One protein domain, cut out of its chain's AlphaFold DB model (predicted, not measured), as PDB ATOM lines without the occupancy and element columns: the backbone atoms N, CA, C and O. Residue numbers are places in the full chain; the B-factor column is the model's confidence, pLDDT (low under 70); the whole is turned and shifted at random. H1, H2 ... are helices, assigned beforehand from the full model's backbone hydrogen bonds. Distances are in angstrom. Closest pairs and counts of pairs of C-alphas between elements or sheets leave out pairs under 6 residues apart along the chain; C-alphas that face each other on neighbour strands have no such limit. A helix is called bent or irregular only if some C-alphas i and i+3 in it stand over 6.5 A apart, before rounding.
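AT A GLANCE: This is residues 5 to 104 of the 110 residues of the protein "HTH cro/C1-type domain-containing protein" of Clostridium nexile CAG:348 (UniProt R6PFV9). An open body of six short helices, H1 to H6, sends out one long tail, residues 88 to 104, which sticks out and ends in the small helix H7. In the body H1, H5 and H6 gather together, H3 leads off to H4, the longest helix, and residues 57 to 67 fold back from H4 to H5. The printed part has 100 residues, 60 of them in seven named helices, H1 to H7 in order, with no named strand: all helix. It is loose, with a radius of gyration of the C-alphas of 17.5 A, and spans 59 by 37 by 22 A.

IN THESE COORDINATES: Find C-alpha 5 at (6.141, 5.417, 48.257); from there H1 runs 12.4 A over residues 5 to 13. Next come H2, residues 18 to 23, and H3, residues 29 to 37. H4, residues 43 to 56, covers 20.0 A to C-alpha 56 at (8.290, -17.703, 48.062). H5, residues 68 to 78, covers 15.0 A, and H6 is residues 82 to 85. H7, residues 98 to 104, ends at C-alpha 104, (49.314, 9.211, 58.001); it is irregular, with C-alphas 101 and 104 7.9 A apart.

HOW THE PARTS SIT: Look first at H1 and H6, which touch, the closest C-alphas being those of Lys 6 and Ile 85, 5.1 A apart. H5 and H6 only just touch, with 3 pairs of C-alphas within 8 A, closest at Cys 75 and Pro 82, 6.4 A. H3 and H4 only just touch, also with 3 pairs, through residues 46 to 50 of H4 alone; the closest C-alphas, of Met 37 and Lys 49, are 6.9 A apart, at a steep tilt of 60 degrees. H2 is near H3, and H7 touches no helix. Every O i to N i+4 pair is within hydrogen-bond range in H1 to H5, 2 of 3 in H7; H6 is too short for one.

THE WHOLE: The C-alphas of Tyr 19 and Asn 104 are the two farthest apart, 58.7 A. The printed part has no cut; the links H4 to H5 and H6 to H7 are long. Look for pLDDT under 70 at residues 40 to 41, 43, 62 to 65, 89 and 104.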
ATOM      1  N   ASN A   5       7.361   4.698  47.878       78.31
ATOM      2  CA  ASN A   5       6.141   5.417  48.257       78.31
ATOM      3  C   ASN A   5       6.166   6.867  47.758       78.31
ATOM      4  O   ASN A   5       5.196   7.337  47.162       78.31
ATOM      5  N   LYS A   6       7.294   7.572  47.933       85.06
ATOM      6  CA  LYS A   6       7.461   8.937  47.404       85.06
ATOM      7  C   LYS A   6       7.373   8.960  45.875       85.06
ATOM      8  O   LYS A   6       6.716   9.833  45.309       85.06
ATOM      9  N   LEU A   7       7.974   7.968  45.214       83.94
ATOM     10  CA  LEU A   7       7.898   7.798  43.762       83.94
ATOM     11  C   LEU A   7       6.450   7.621  43.272       83.94
ATOM     12  O   LEU A   7       6.032   8.298  42.332       83.94
ATOM     13  N   MET A   8       5.675   6.739  43.910       83.25
ATOM     14  CA  MET A   8       4.275   6.497  43.540       83.25
ATOM     15  C   MET A   8       3.408   7.738  43.751       83.25
ATOM     16  O   MET A   8       2.652   8.111  42.856       83.25
ATOM     17  N   LYS A   9       3.605   8.456  44.862       85.94
ATOM     18  CA  LYS A   9       2.917   9.727  45.114       85.94
ATOM     19  C   LYS A   9       3.202  10.767  44.021       85.94
ATOM     20  O   LYS A   9       2.281  11.413  43.529       85.94
ATOM     21  N   LYS A  10       4.456  10.893  43.570       88.12
ATOM     22  CA  LYS A  10       4.823  11.803  42.464       88.12
ATOM     23  C   LYS A  10       4.172  11.420  41.132       88.12
ATOM     24  O   LYS A  10       3.792  12.304  40.363       88.12
ATOM     25  N   LEU A  11       4.027  10.124  40.848       86.94
ATOM     26  CA  LEU A  11       3.298   9.650  39.664       86.94
ATOM     27  C   LEU A  11       1.817  10.056  39.726       86.94
ATOM     28  O   LEU A  11       1.270  10.536  38.728       86.94
ATOM     29  N   GLU A  12       1.186   9.924  40.893       86.75
ATOM     30  CA  GLU A  12      -0.210  10.315  41.125       86.75
ATOM     31  C   GLU A  12      -0.428  11.828  41.020       86.75
ATOM     32  O   GLU A  12      -1.342  12.259  40.314       86.75
ATOM     33  N   GLU A  13       0.446  12.639  41.627       89.06
ATOM     34  CA  GLU A  13       0.422  14.110  41.528       89.06
ATOM     35  C   GLU A  13       0.432  14.581  40.065       89.06
ATOM     36  O   GLU A  13      -0.228  15.557  39.698       89.06
ATOM     37  N   LYS A  14       1.131  13.844  39.194       88.12
ATOM     38  CA  LYS A  14       1.223  14.124  37.754       88.12
ATOM     39  C   LYS A  14       0.165  13.433  36.909       88.12
ATOM     40  O   LYS A  14       0.204  13.537  35.683       88.12
ATOM     41  N   LYS A  15      -0.789  12.744  37.543       88.38
ATOM     42  CA  LYS A  15      -1.853  11.971  36.885       88.38
ATOM     43  C   LYS A  15      -1.292  10.926  35.907       88.38
ATOM     44  O   LYS A  15      -1.932  10.579  34.911       88.38
ATOM     45  N   ILE A  16      -0.089  10.414  36.180       86.81
ATOM     46  CA  ILE A  16       0.557   9.370  35.387       86.81
ATOM     47  C   ILE A  16       0.002   8.024  35.848       86.81
ATOM     48  O   ILE A  16       0.457   7.415  36.810       86.81
ATOM     49  N   THR A  17      -1.016   7.554  35.138       85.50
ATOM     50  CA  THR A  17      -1.658   6.263  35.408       85.50
ATOM     51  C   THR A  17      -0.910   5.102  34.751       85.50
ATOM     52  O   THR A  17      -0.174   5.286  33.778       85.50
ATOM     53  N   GLN A  18      -1.179   3.868  35.189       80.69
ATOM     54  CA  GLN A  18      -0.677   2.654  34.526       80.69
ATOM     55  C   GLN A  18      -1.010   2.627  33.027       80.69
ATOM     56  O   GLN A  18      -0.191   2.196  32.215       80.69
ATOM     57  N   TYR A  19      -2.196   3.118  32.657       83.00
ATOM     58  CA  TYR A  19      -2.596   3.261  31.260       83.00
ATOM     59  C   TYR A  19      -1.649   4.199  30.500       83.00
ATOM     60  O   TYR A  19      -1.188   3.861  29.412       83.00
ATOM     61  N   THR A  20      -1.303   5.341  31.096       85.00
ATOM     62  CA  THR A  20      -0.383   6.320  30.502       85.00
ATOM     63  C   THR A  20       1.024   5.746  30.357       85.00
ATOM     64  O   THR A  20       1.623   5.877  29.291       85.00
ATOM     65  N   ILE A  21       1.517   5.046  31.385       84.75
ATOM     66  CA  ILE A  21       2.829   4.381  31.375       84.75
ATOM     67  C   ILE A  21       2.901   3.335  30.260       84.75
ATOM     68  O   ILE A  21       3.864   3.329  29.497       84.75
ATOM     69  N   ARG A  22       1.869   2.489  30.127       81.19
ATOM     70  CA  ARG A  22       1.774   1.475  29.064       81.19
ATOM     71  C   ARG A  22       1.714   2.108  27.680       81.19
ATOM     72  O   ARG A  22       2.505   1.754  26.816       81.19
ATOM     73  N   LYS A  23       0.794   3.055  27.479       86.00
ATOM     74  CA  LYS A  23       0.537   3.682  26.175       86.00
ATOM     75  C   LYS A  23       1.752   4.434  25.636       86.00
ATOM     76  O   LYS A  23       1.971   4.440  24.432       86.00
ATOM     77  N   LYS A  24       2.509   5.089  26.516       85.62
ATOM     78  CA  LYS A  24       3.677   5.900  26.147       85.62
ATOM     79  C   LYS A  24       5.014   5.178  26.356       85.62
ATOM     80  O   LYS A  24       6.049   5.805  26.182       85.62
ATOM     81  N   ALA A  25       4.984   3.903  26.754       81.81
ATOM     82  CA  ALA A  25       6.160   3.095  27.083       81.81
ATOM     83  C   ALA A  25       7.151   3.799  28.038       81.81
ATOM     84  O   ALA A  25       8.360   3.652  27.898       81.81
ATOM     85  N   LEU A  26       6.637   4.565  29.010       80.44
ATOM     86  CA  LEU A  26       7.468   5.395  29.898       80.44
ATOM     87  C   LEU A  26       8.362   4.547  30.806       80.44
ATOM     88  O   LEU A  26       9.471   4.943  31.138       80.44
ATOM     89  N   ILE A  27       7.840   3.400  31.251       78.19
ATOM     90  CA  ILE A  27       8.507   2.478  32.171       78.19
ATOM     91  C   ILE A  27       8.162   1.049  31.723       78.19
ATOM     92  O   ILE A  27       6.980   0.761  31.476       78.19
ATOM     93  N   PRO A  28       9.142   0.130  31.641       80.31
ATOM     94  CA  PRO A  28       8.877  -1.279  31.369       80.31
ATOM     95  C   PRO A  28       7.875  -1.883  32.364       80.31
ATOM     96  O   PRO A  28       7.884  -1.562  33.552       80.31
ATOM     97  N   GLN A  29       7.016  -2.798  31.900       75.81
ATOM     98  CA  GLN A  29       5.997  -3.417  32.762       75.81
ATOM     99  C   GLN A  29       6.591  -4.206  33.931       75.81
ATOM    100  O   GLN A  29       6.033  -4.169  35.025       75.81
ATOM    101  N   SER A  30       7.729  -4.868  33.719       76.81
ATOM    102  CA  SER A  30       8.469  -5.556  34.780       76.81
ATOM    103  C   SER A  30       8.914  -4.574  35.865       76.81
ATOM    104  O   SER A  30       8.644  -4.802  37.039       76.81
ATOM    105  N   THR A  31       9.509  -3.442  35.479       77.31
ATOM    106  CA  THR A  31       9.944  -2.375  36.393       77.31
ATOM    107  C   THR A  31       8.772  -1.754  37.155       77.31
ATOM    108  O   THR A  31       8.850  -1.594  38.370       77.31
ATOM    109  N   LEU A  32       7.647  -1.486  36.482       78.69
ATOM    110  CA  LEU A  32       6.440  -0.976  37.140       78.69
ATOM    111  C   LEU A  32       5.885  -1.967  38.178       78.69
ATOM    112  O   LEU A  32       5.415  -1.553  39.236       78.69
ATOM    113  N   GLY A  33       5.948  -3.271  37.891       78.50
ATOM    114  CA  GLY A  33       5.584  -4.316  38.849       78.50
ATOM    115  C   GLY A  33       6.446  -4.266  40.112       78.50
ATOM    116  O   GLY A  33       5.906  -4.281  41.217       78.50
ATOM    117  N   LYS A  34       7.767  -4.107  39.953       78.12
ATOM    118  CA  LYS A  34       8.708  -3.969  41.077       78.12
ATOM    119  C   LYS A  34       8.407  -2.738  41.932       78.12
ATOM    120  O   LYS A  34       8.340  -2.848  43.150       78.12
ATOM    121  N   PHE A  35       8.153  -1.591  41.297       78.69
ATOM    122  CA  PHE A  35       7.818  -0.350  42.006       78.69
ATOM    123  C   PHE A  35       6.566  -0.512  42.866       78.69
ATOM    124  O   PHE A  35       6.564  -0.107  44.024       78.69
ATOM    125  N   ARG A  36       5.535  -1.176  42.327       76.75
ATOM    126  CA  ARG A  36       4.294  -1.449  43.061       76.75
ATOM    127  C   ARG A  36       4.486  -2.411  44.227       76.75
ATOM    128  O   ARG A  36       3.791  -2.283  45.230       76.75
ATOM    129  N   MET A  37       5.399  -3.370  44.098       75.00
ATOM    130  CA  MET A  37       5.698  -4.321  45.166       75.00
ATOM    131  C   MET A  37       6.388  -3.644  46.352       75.00
ATOM    132  O   MET A  37       6.085  -3.961  47.497       75.00
ATOM    133  N   CYS A  38       7.235  -2.653  46.073       71.19
ATOM    134  CA  CYS A  38       7.875  -1.821  47.086       71.19
ATOM    135  C   CYS A  38       7.026  -0.633  47.568       71.19
ATOM    136  O   CYS A  38       7.515   0.158  48.372       71.19
ATOM    137  N   SER A  39       5.789  -0.482  47.086       71.62
ATOM    138  CA  SER A  39       4.884   0.599  47.489       71.62
ATOM    139  C   SER A  39       3.606   0.075  48.153       71.62
ATOM    140  O   SER A  39       3.098  -0.995  47.795       71.62
ATOM    141  N   GLY A  40       3.043   0.839  49.084       69.88
ATOM    142  CA  GLY A  40       1.796   0.499  49.773       69.88
ATOM    143  C   GLY A  40       1.260   1.661  50.601       69.88
ATOM    144  O   GLY A  40       1.989   2.619  50.859       69.88
ATOM    145  N   ASP A  41      -0.007   1.557  51.005       65.12
ATOM    146  CA  ASP A  41      -0.688   2.601  51.779       65.12
ATOM    147  C   ASP A  41      -0.191   2.629  53.233       65.12
ATOM    148  O   ASP A  41      -0.188   3.677  53.881       65.12
ATOM    149  N   THR A  42       0.296   1.486  53.735       71.81
ATOM    150  CA  THR A  42       0.857   1.334  55.085       71.81
ATOM    151  C   THR A  42       2.198   0.593  55.076       71.81
ATOM    152  O   THR A  42       2.516  -0.172  54.161       71.81
ATOM    153  N   MET A  43       3.016   0.820  56.108       68.50
ATOM    154  CA  MET A  43       4.320   0.159  56.256       68.50
ATOM    155  C   MET A  43       4.155  -1.351  56.497       68.50
ATOM    156  O   MET A  43       4.977  -2.156  56.065       68.50
ATOM    157  N   GLU A  44       3.070  -1.735  57.160       76.31
ATOM    158  CA  GLU A  44       2.685  -3.102  57.492       76.31
ATOM    159  C   GLU A  44       2.387  -3.920  56.230       76.31
ATOM    160  O   GLU A  44       2.879  -5.038  56.088       76.31
ATOM    161  N   GLU A  45       1.659  -3.345  55.269       78.44
ATOM    162  CA  GLU A  45       1.390  -3.986  53.977       78.44
ATOM    163  C   GLU A  45       2.658  -4.206  53.156       78.44
ATOM    164  O   GLU A  45       2.811  -5.240  52.503       78.44
ATOM    165  N   ILE A  46       3.573  -3.233  53.174       75.62
ATOM    166  CA  ILE A  46       4.848  -3.338  52.460       75.62
ATOM    167  C   ILE A  46       5.685  -4.459  53.079       75.62
ATOM    168  O   ILE A  46       6.169  -5.323  52.351       75.62
ATOM    169  N   LYS A  47       5.791  -4.506  54.414       79.12
ATOM    170  CA  LYS A  47       6.482  -5.592  55.125       79.12
ATOM    171  C   LYS A  47       5.875  -6.953  54.803       79.12
ATOM    172  O   LYS A  47       6.616  -7.855  54.441       79.12
ATOM    173  N   ALA A  48       4.549  -7.086  54.829       84.06
ATOM    174  CA  ALA A  48       3.873  -8.342  54.504       84.06
ATOM    175  C   ALA A  48       4.148  -8.814  53.062       84.06
ATOM    176  O   ALA A  48       4.376 -10.001  52.834       84.06
ATOM    177  N   LYS A  49       4.171  -7.897  52.082       81.81
ATOM    178  CA  LYS A  49       4.538  -8.220  50.688       81.81
ATOM    179  C   LYS A  49       5.993  -8.680  50.569       81.81
ATOM    180  O   LYS A  49       6.268  -9.605  49.808       81.81
ATOM    181  N   LEU A  50       6.910  -8.040  51.295       78.88
ATOM    182  CA  LEU A  50       8.334  -8.383  51.291       78.88
ATOM    183  C   LEU A  50       8.608  -9.718  51.999       78.88
ATOM    184  O   LEU A  50       9.382 -10.518  51.482       78.88
ATOM    185  N   GLU A  51       7.948  -9.979  53.129       82.62
ATOM    186  CA  GLU A  51       8.040 -11.246  53.868       82.62
ATOM    187  C   GLU A  51       7.531 -12.403  53.004       82.62
ATOM    188  O   GLU A  51       8.233 -13.388  52.800       82.62
ATOM    189  N   LYS A  52       6.360 -12.227  52.376       84.69
ATOM    190  CA  LYS A  52       5.799 -13.215  51.452       84.69
ATOM    191  C   LYS A  52       6.735 -13.498  50.275       84.69
ATOM    192  O   LYS A  52       6.932 -14.649  49.905       84.69
ATOM    193  N   TYR A  53       7.341 -12.460  49.697       81.75
ATOM    194  CA  TYR A  53       8.328 -12.639  48.632       81.75
ATOM    195  C   TYR A  53       9.539 -13.448  49.113       81.75
ATOM    196  O   TYR A  53      10.016 -14.331  48.406       81.75
ATOM    197  N   LYS A  54      10.024 -13.167  50.325       84.00
ATOM    198  CA  LYS A  54      11.144 -13.882  50.938       84.00
ATOM    199  C   LYS A  54      10.817 -15.362  51.158       84.00
ATOM    200  O   LYS A  54      11.659 -16.209  50.873       84.00
ATOM    201  N   GLU A  55       9.606 -15.673  51.617       86.75
ATOM    202  CA  GLU A  55       9.117 -17.048  51.780       86.75
ATOM    203  C   GLU A  55       8.997 -17.786  50.438       86.75
ATOM    204  O   GLU A  55       9.418 -18.934  50.326       86.75
ATOM    205  N   GLU A  56       8.479 -17.121  49.401       85.94
ATOM    206  CA  GLU A  56       8.290 -17.703  48.062       85.94
ATOM    207  C   GLU A  56       9.605 -17.873  47.272       85.94
ATOM    208  O   GLU A  56       9.638 -18.604  46.280       85.94
ATOM    209  N   HIS A  57      10.693 -17.219  47.694       82.50
ATOM    210  CA  HIS A  57      11.970 -17.179  46.973       82.50
ATOM    211  C   HIS A  57      13.176 -17.632  47.809       82.50
ATOM    212  O   HIS A  57      14.257 -17.042  47.721       82.50
ATOM    213  N   ASP A  58      13.017 -18.705  48.587       82.94
ATOM    214  CA  ASP A  58      14.103 -19.362  49.336       82.94
ATOM    215  C   ASP A  58      14.892 -18.400  50.243       82.94
ATOM    216  O   ASP A  58      16.120 -18.445  50.332       82.94
ATOM    217  N   GLY A  59      14.197 -17.467  50.896       77.62
ATOM    218  CA  GLY A  59      14.813 -16.512  51.812       77.62
ATOM    219  C   GLY A  59      15.493 -15.315  51.142       77.62
ATOM    220  O   GLY A  59      16.096 -14.504  51.848       77.62
ATOM    221  N   LYS A  60      15.406 -15.167  49.812       71.06
ATOM    222  CA  LYS A  60      16.004 -14.032  49.095       71.06
ATOM    223  C   LYS A  60      15.209 -12.753  49.326       71.06
ATOM    224  O   LYS A  60      14.016 -12.677  49.039       71.06
ATOM    225  N   GLU A  61      15.898 -11.719  49.799       70.25
ATOM    226  CA  GLU A  61      15.310 -10.392  49.951       70.25
ATOM    227  C   GLU A  61      15.019  -9.764  48.587       70.25
ATOM    228  O   GLU A  61      15.804  -9.874  47.638       70.25
ATOM    229  N   PHE A  62      13.881  -9.077  48.483       66.81
ATOM    230  CA  PHE A  62      13.549  -8.348  47.272       66.81
ATOM    231  C   PHE A  62      14.401  -7.083  47.160       66.81
ATOM    232  O   PHE A  62      14.114  -6.064  47.788       66.81
ATOM    233  N   MET A  63      15.431  -7.137  46.321       63.66
ATOM    234  CA  MET A  63      16.275  -5.991  46.004       63.66
ATOM    235  C   MET A  63      15.959  -5.490  44.594       63.66
ATOM    236  O   MET A  63      16.075  -6.215  43.603       63.66
ATOM    237  N   CYS A  64      15.531  -4.235  44.496       69.44
ATOM    238  CA  CYS A  64      15.393  -3.544  43.221       69.44
ATOM    239  C   CYS A  64      16.470  -2.466  43.147       69.44
ATOM    240  O   CYS A  64      16.266  -1.336  43.598       69.44
ATOM    241  N   ASP A  65      17.616  -2.843  42.584       68.75
ATOM    242  CA  ASP A  65      18.687  -1.910  42.273       68.75
ATOM    243  C   ASP A  65      18.273  -1.027  41.106       68.75
ATOM    244  O   ASP A  65      17.847  -1.497  40.046       68.75
ATOM    245  N   VAL A  66      18.394   0.278  41.312       74.69
ATOM    246  CA  VAL A  66      18.097   1.274  40.292       74.69
ATOM    247  C   VAL A  66      19.363   2.075  40.044       74.69
ATOM    248  O   VAL A  66      19.955   2.621  40.973       74.69
ATOM    249  N   SER A  67      19.796   2.111  38.783       82.06
ATOM    250  CA  SER A  67      20.990   2.858  38.384       82.06
ATOM    251  C   SER A  67      20.778   4.367  38.539       82.06
ATOM    252  O   SER A  67      19.648   4.855  38.453       82.06
ATOM    253  N   THR A  68      21.864   5.127  38.685       84.56
ATOM    254  CA  THR A  68      21.817   6.601  38.707       84.56
ATOM    255  C   THR A  68      21.185   7.179  37.443       84.56
ATOM    256  O   THR A  68      20.385   8.104  37.535       84.56
ATOM    257  N   LYS A  69      21.447   6.577  36.277       84.62
ATOM    258  CA  LYS A  69      20.819   6.960  35.005       84.62
ATOM    259  C   LYS A  69      19.300   6.775  35.033       84.62
ATOM    260  O   LYS A  69      18.557   7.634  34.580       84.62
ATOM    261  N   THR A  70      18.824   5.664  35.588       82.62
ATOM    262  CA  THR A  70      17.382   5.420  35.715       82.62
ATOM    263  C   THR A  70      16.737   6.407  36.688       82.62
ATOM    264  O   THR A  70      15.621   6.856  36.445       82.62
ATOM    265  N   ILE A  71      17.434   6.780  37.768       85.25
ATOM    266  CA  ILE A  71      16.982   7.838  38.683       85.25
ATOM    267  C   ILE A  71      16.867   9.165  37.928       85.25
ATOM    268  O   ILE A  71      15.838   9.822  38.031       85.25
ATOM    269  N   GLU A  72      17.868   9.523  37.125       87.75
ATOM    270  CA  GLU A  72      17.853  10.733  36.301       87.75
ATOM    271  C   GLU A  72      16.677  10.744  35.312       87.75
ATOM    272  O   GLU A  72      15.925  11.714  35.272       87.75
ATOM    273  N   GLU A  73      16.451   9.658  34.568       86.25
ATOM    274  CA  GLU A  73      15.321   9.529  33.635       86.25
ATOM    275  C   GLU A  73      13.966   9.677  34.348       86.25
ATOM    276  O   GLU A  73      13.065  10.359  33.852       86.25
ATOM    277  N   ILE A  74      13.827   9.085  35.540       84.50
ATOM    278  CA  ILE A  74      12.633   9.218  36.382       84.50
ATOM    279  C   ILE A  74      12.471  10.664  36.861       84.50
ATOM    280  O   ILE A  74      11.377  11.213  36.765       84.50
ATOM    281  N   CYS A  75      13.540  11.295  37.342       89.44
ATOM    282  CA  CYS A  75      13.548  12.686  37.790       89.44
ATOM    283  C   CYS A  75      13.189  13.653  36.658       89.44
ATOM    284  O   CYS A  75      12.388  14.562  36.865       89.44
ATOM    285  N   GLN A  76      13.696  13.426  35.445       89.62
ATOM    286  CA  GLN A  76      13.317  14.184  34.252       89.62
ATOM    287  C   GLN A  76      11.836  13.978  33.920       89.62
ATOM    288  O   GLN A  76      11.095  14.944  33.749       89.62
ATOM    289  N   LEU A  77      11.357  12.732  33.893       87.12
ATOM    290  CA  LEU A  77       9.949  12.438  33.620       87.12
ATOM    291  C   LEU A  77       9.016  13.093  34.650       87.12
ATOM    292  O   LEU A  77       7.978  13.664  34.306       87.12
ATOM    293  N   LEU A  78       9.390  13.008  35.923       87.69
ATOM    294  CA  LEU A  78       8.617  13.511  37.046       87.69
ATOM    295  C   LEU A  78       8.935  14.962  37.384       87.69
ATOM    296  O   LEU A  78       8.304  15.494  38.287       87.69
ATOM    297  N   GLN A  79       9.828  15.630  36.652       90.00
ATOM    298  CA  GLN A  79      10.321  16.982  36.951       90.00
ATOM    299  C   GLN A  79      10.503  17.190  38.465       90.00
ATOM    300  O   GLN A  79       9.857  18.054  39.060       90.00
ATOM    301  N   CYS A  80      11.286  16.310  39.084       90.25
ATOM    302  CA  CYS A  80      11.573  16.316  40.515       90.25
ATOM    303  C   CYS A  80      13.057  16.050  40.752       90.25
ATOM    304  O   CYS A  80      13.725  15.438  39.918       90.25
ATOM    305  N   GLN A  81      13.563  16.480  41.900       90.25
ATOM    306  CA  GLN A  81      14.936  16.195  42.301       90.25
ATOM    307  C   GLN A  81      15.057  14.800  42.936       90.25
ATOM    308  O   GLN A  81      14.065  14.277  43.461       90.25
ATOM    309  N   PRO A  82      16.244  14.167  42.898       89.38
ATOM    310  CA  PRO A  82      16.460  12.852  43.497       89.38
ATOM    311  C   PRO A  82      16.042  12.781  44.970       89.38
ATOM    312  O   PRO A  82      15.436  11.798  45.383       89.38
ATOM    313  N   GLU A  83      16.274  13.831  45.757       87.94
ATOM    314  CA  GLU A  83      15.935  13.912  47.183       87.94
ATOM    315  C   GLU A  83      14.424  13.830  47.447       87.94
ATOM    316  O   GLU A  83      13.991  13.423  48.528       87.94
ATOM    317  N   GLU A  84      13.599  14.183  46.458       87.81
ATOM    318  CA  GLU A  84      12.144  14.105  46.572       87.81
ATOM    319  C   GLU A  84      11.624  12.667  46.479       87.81
ATOM    320  O   GLU A  84      10.535  12.384  46.977       87.81
ATOM    321  N   ILE A  85      12.382  11.754  45.862       86.62
ATOM    322  CA  ILE A  85      11.987  10.349  45.653       86.62
ATOM    323  C   ILE A  85      12.948   9.348  46.298       86.62
ATOM    324  O   ILE A  85      12.622   8.169  46.420       86.62
ATOM    325  N   MET A  86      14.122   9.788  46.735       85.44
ATOM    326  CA  MET A  86      15.108   8.974  47.430       85.44
ATOM    327  C   MET A  86      15.106   9.271  48.923       85.44
ATOM    328  O   MET A  86      14.791  10.365  49.386       85.44
ATOM    329  N   GLU A  87      15.491   8.267  49.698       75.25
ATOM    330  CA  GLU A  87      15.851   8.448  51.093       75.25
ATOM    331  C   GLU A  87      17.120   7.637  51.335       75.25
ATOM    332  O   GLU A  87      17.188   6.428  51.089       75.25
ATOM    333  N   TRP A  88      18.192   8.332  51.689       71.81
ATOM    334  CA  TRP A  88      19.480   7.722  51.967       71.81
ATOM    335  C   TRP A  88      20.037   8.366  53.223       71.81
ATOM    336  O   TRP A  88      20.356   9.552  53.237       71.81
ATOM    337  N   LYS A  89      20.105   7.573  54.287       69.62
ATOM    338  CA  LYS A  89      20.786   7.922  55.528       69.62
ATOM    339  C   LYS A  89      21.938   6.938  55.675       69.62
ATOM    340  O   LYS A  89      21.707   5.735  55.641       69.62
ATOM    341  N   VAL A  90      23.158   7.457  55.766       77.50
ATOM    342  CA  VAL A  90      24.357   6.660  56.047       77.50
ATOM    343  C   VAL A  90      24.649   6.786  57.526       77.50
ATOM    344  O   VAL A  90      24.702   7.899  58.050       77.50
ATOM    345  N   GLU A  91      24.871   5.659  58.184       81.62
ATOM    346  CA  GLU A  91      25.500   5.658  59.497       81.62
ATOM    347  C   GLU A  91      26.994   5.921  59.305       81.62
ATOM    348  O   GLU A  91      27.715   5.125  58.701       81.62
ATOM    349  N   LEU A  92      27.444   7.098  59.735       87.00
ATOM    350  CA  LEU A  92      28.834   7.505  59.579       87.00
ATOM    351  C   LEU A  92      29.697   6.727  60.574       87.00
ATOM    352  O   LEU A  92      29.524   6.872  61.782       87.00
ATOM    353  N   ASN A  93      30.644   5.939  60.068       88.00
ATOM    354  CA  ASN A  93      31.707   5.362  60.884       88.00
ATOM    355  C   ASN A  93      32.925   6.309  60.860       88.00
ATOM    356  O   ASN A  93      33.536   6.452  59.795       88.00
ATOM    357  N   PRO A  94      33.308   6.929  61.994       89.12
ATOM    358  CA  PRO A  94      34.466   7.816  62.063       89.12
ATOM    359  C   PRO A  94      35.775   7.162  61.610       89.12
ATOM    360  O   PRO A  94      36.616   7.848  61.043       89.12
ATOM    361  N   GLU A  95      35.962   5.853  61.790       87.50
ATOM    362  CA  GLU A  95      37.186   5.151  61.363       87.50
ATOM    363  C   GLU A  95      37.351   5.114  59.837       87.50
ATOM    364  O   GLU A  95      38.465   5.030  59.327       87.50
ATOM    365  N   LEU A  96      36.244   5.210  59.093       86.31
ATOM    366  CA  LEU A  96      36.253   5.278  57.631       86.31
ATOM    367  C   LEU A  96      36.446   6.705  57.102       86.31
ATOM    368  O   LEU A  96      36.523   6.882  55.883       86.31
ATOM    369  N   ALA A  97      36.508   7.713  57.981       89.25
ATOM    370  CA  ALA A  97      36.796   9.087  57.586       89.25
ATOM    371  C   ALA A  97      38.154   9.162  56.878       89.25
ATOM    372  O   ALA A  97      39.094   8.449  57.234       89.25
ATOM    373  N   TYR A  98      38.257  10.030  55.871       88.12
ATOM    374  CA  TYR A  98      39.455  10.158  55.040       88.12
ATOM    375  C   TYR A  98      40.706  10.420  55.889       88.12
ATOM    376  O   TYR A  98      41.736   9.781  55.699       88.12
ATOM    377  N   GLU A  99      40.578  11.309  56.867       91.06
ATOM    378  CA  GLU A  99      41.630  11.722  57.786       91.06
ATOM    379  C   GLU A  99      42.094  10.559  58.667       91.06
ATOM    380  O   GLU A  99      43.290  10.364  58.854       91.06
ATOM    381  N   ASN A 100      41.164   9.737  59.155       85.69
ATOM    382  CA  ASN A 100      41.496   8.589  60.002       85.69
ATOM    383  C   ASN A 100      42.056   7.417  59.187       85.69
ATOM    384  O   ASN A 100      42.884   6.658  59.686       85.69
ATOM    385  N   LYS A 101      41.628   7.281  57.926       85.88
ATOM    386  CA  LYS A 101      42.045   6.192  57.040       85.88
ATOM    387  C   LYS A 101      43.376   6.456  56.331       85.88
ATOM    388  O   LYS A 101      44.119   5.507  56.110       85.88
ATOM    389  N   TYR A 102      43.668   7.708  55.976       86.44
ATOM    390  CA  TYR A 102      44.817   8.084  55.136       86.44
ATOM    391  C   TYR A 102      45.621   9.279  55.671       86.44
ATOM    392  O   TYR A 102      46.577   9.711  55.029       86.44
ATOM    393  N   GLY A 103      45.275   9.840  56.834       74.06
ATOM    394  CA  GLY A 103      45.966  11.015  57.388       74.06
ATOM    395  C   GLY A 103      47.471  10.811  57.599       74.06
ATOM    396  O   GLY A 103      48.235  11.769  57.498       74.06
ATOM    397  N   ASN A 104      47.908   9.563  57.780       65.50
ATOM    398  CA  ASN A 104      49.314   9.211  58.001       65.50
ATOM    399  C   ASN A 104      50.151   9.116  56.706       65.50
ATOM    400  O   ASN A 104      51.376   9.070  56.782       65.50
TER     401      ASN A 104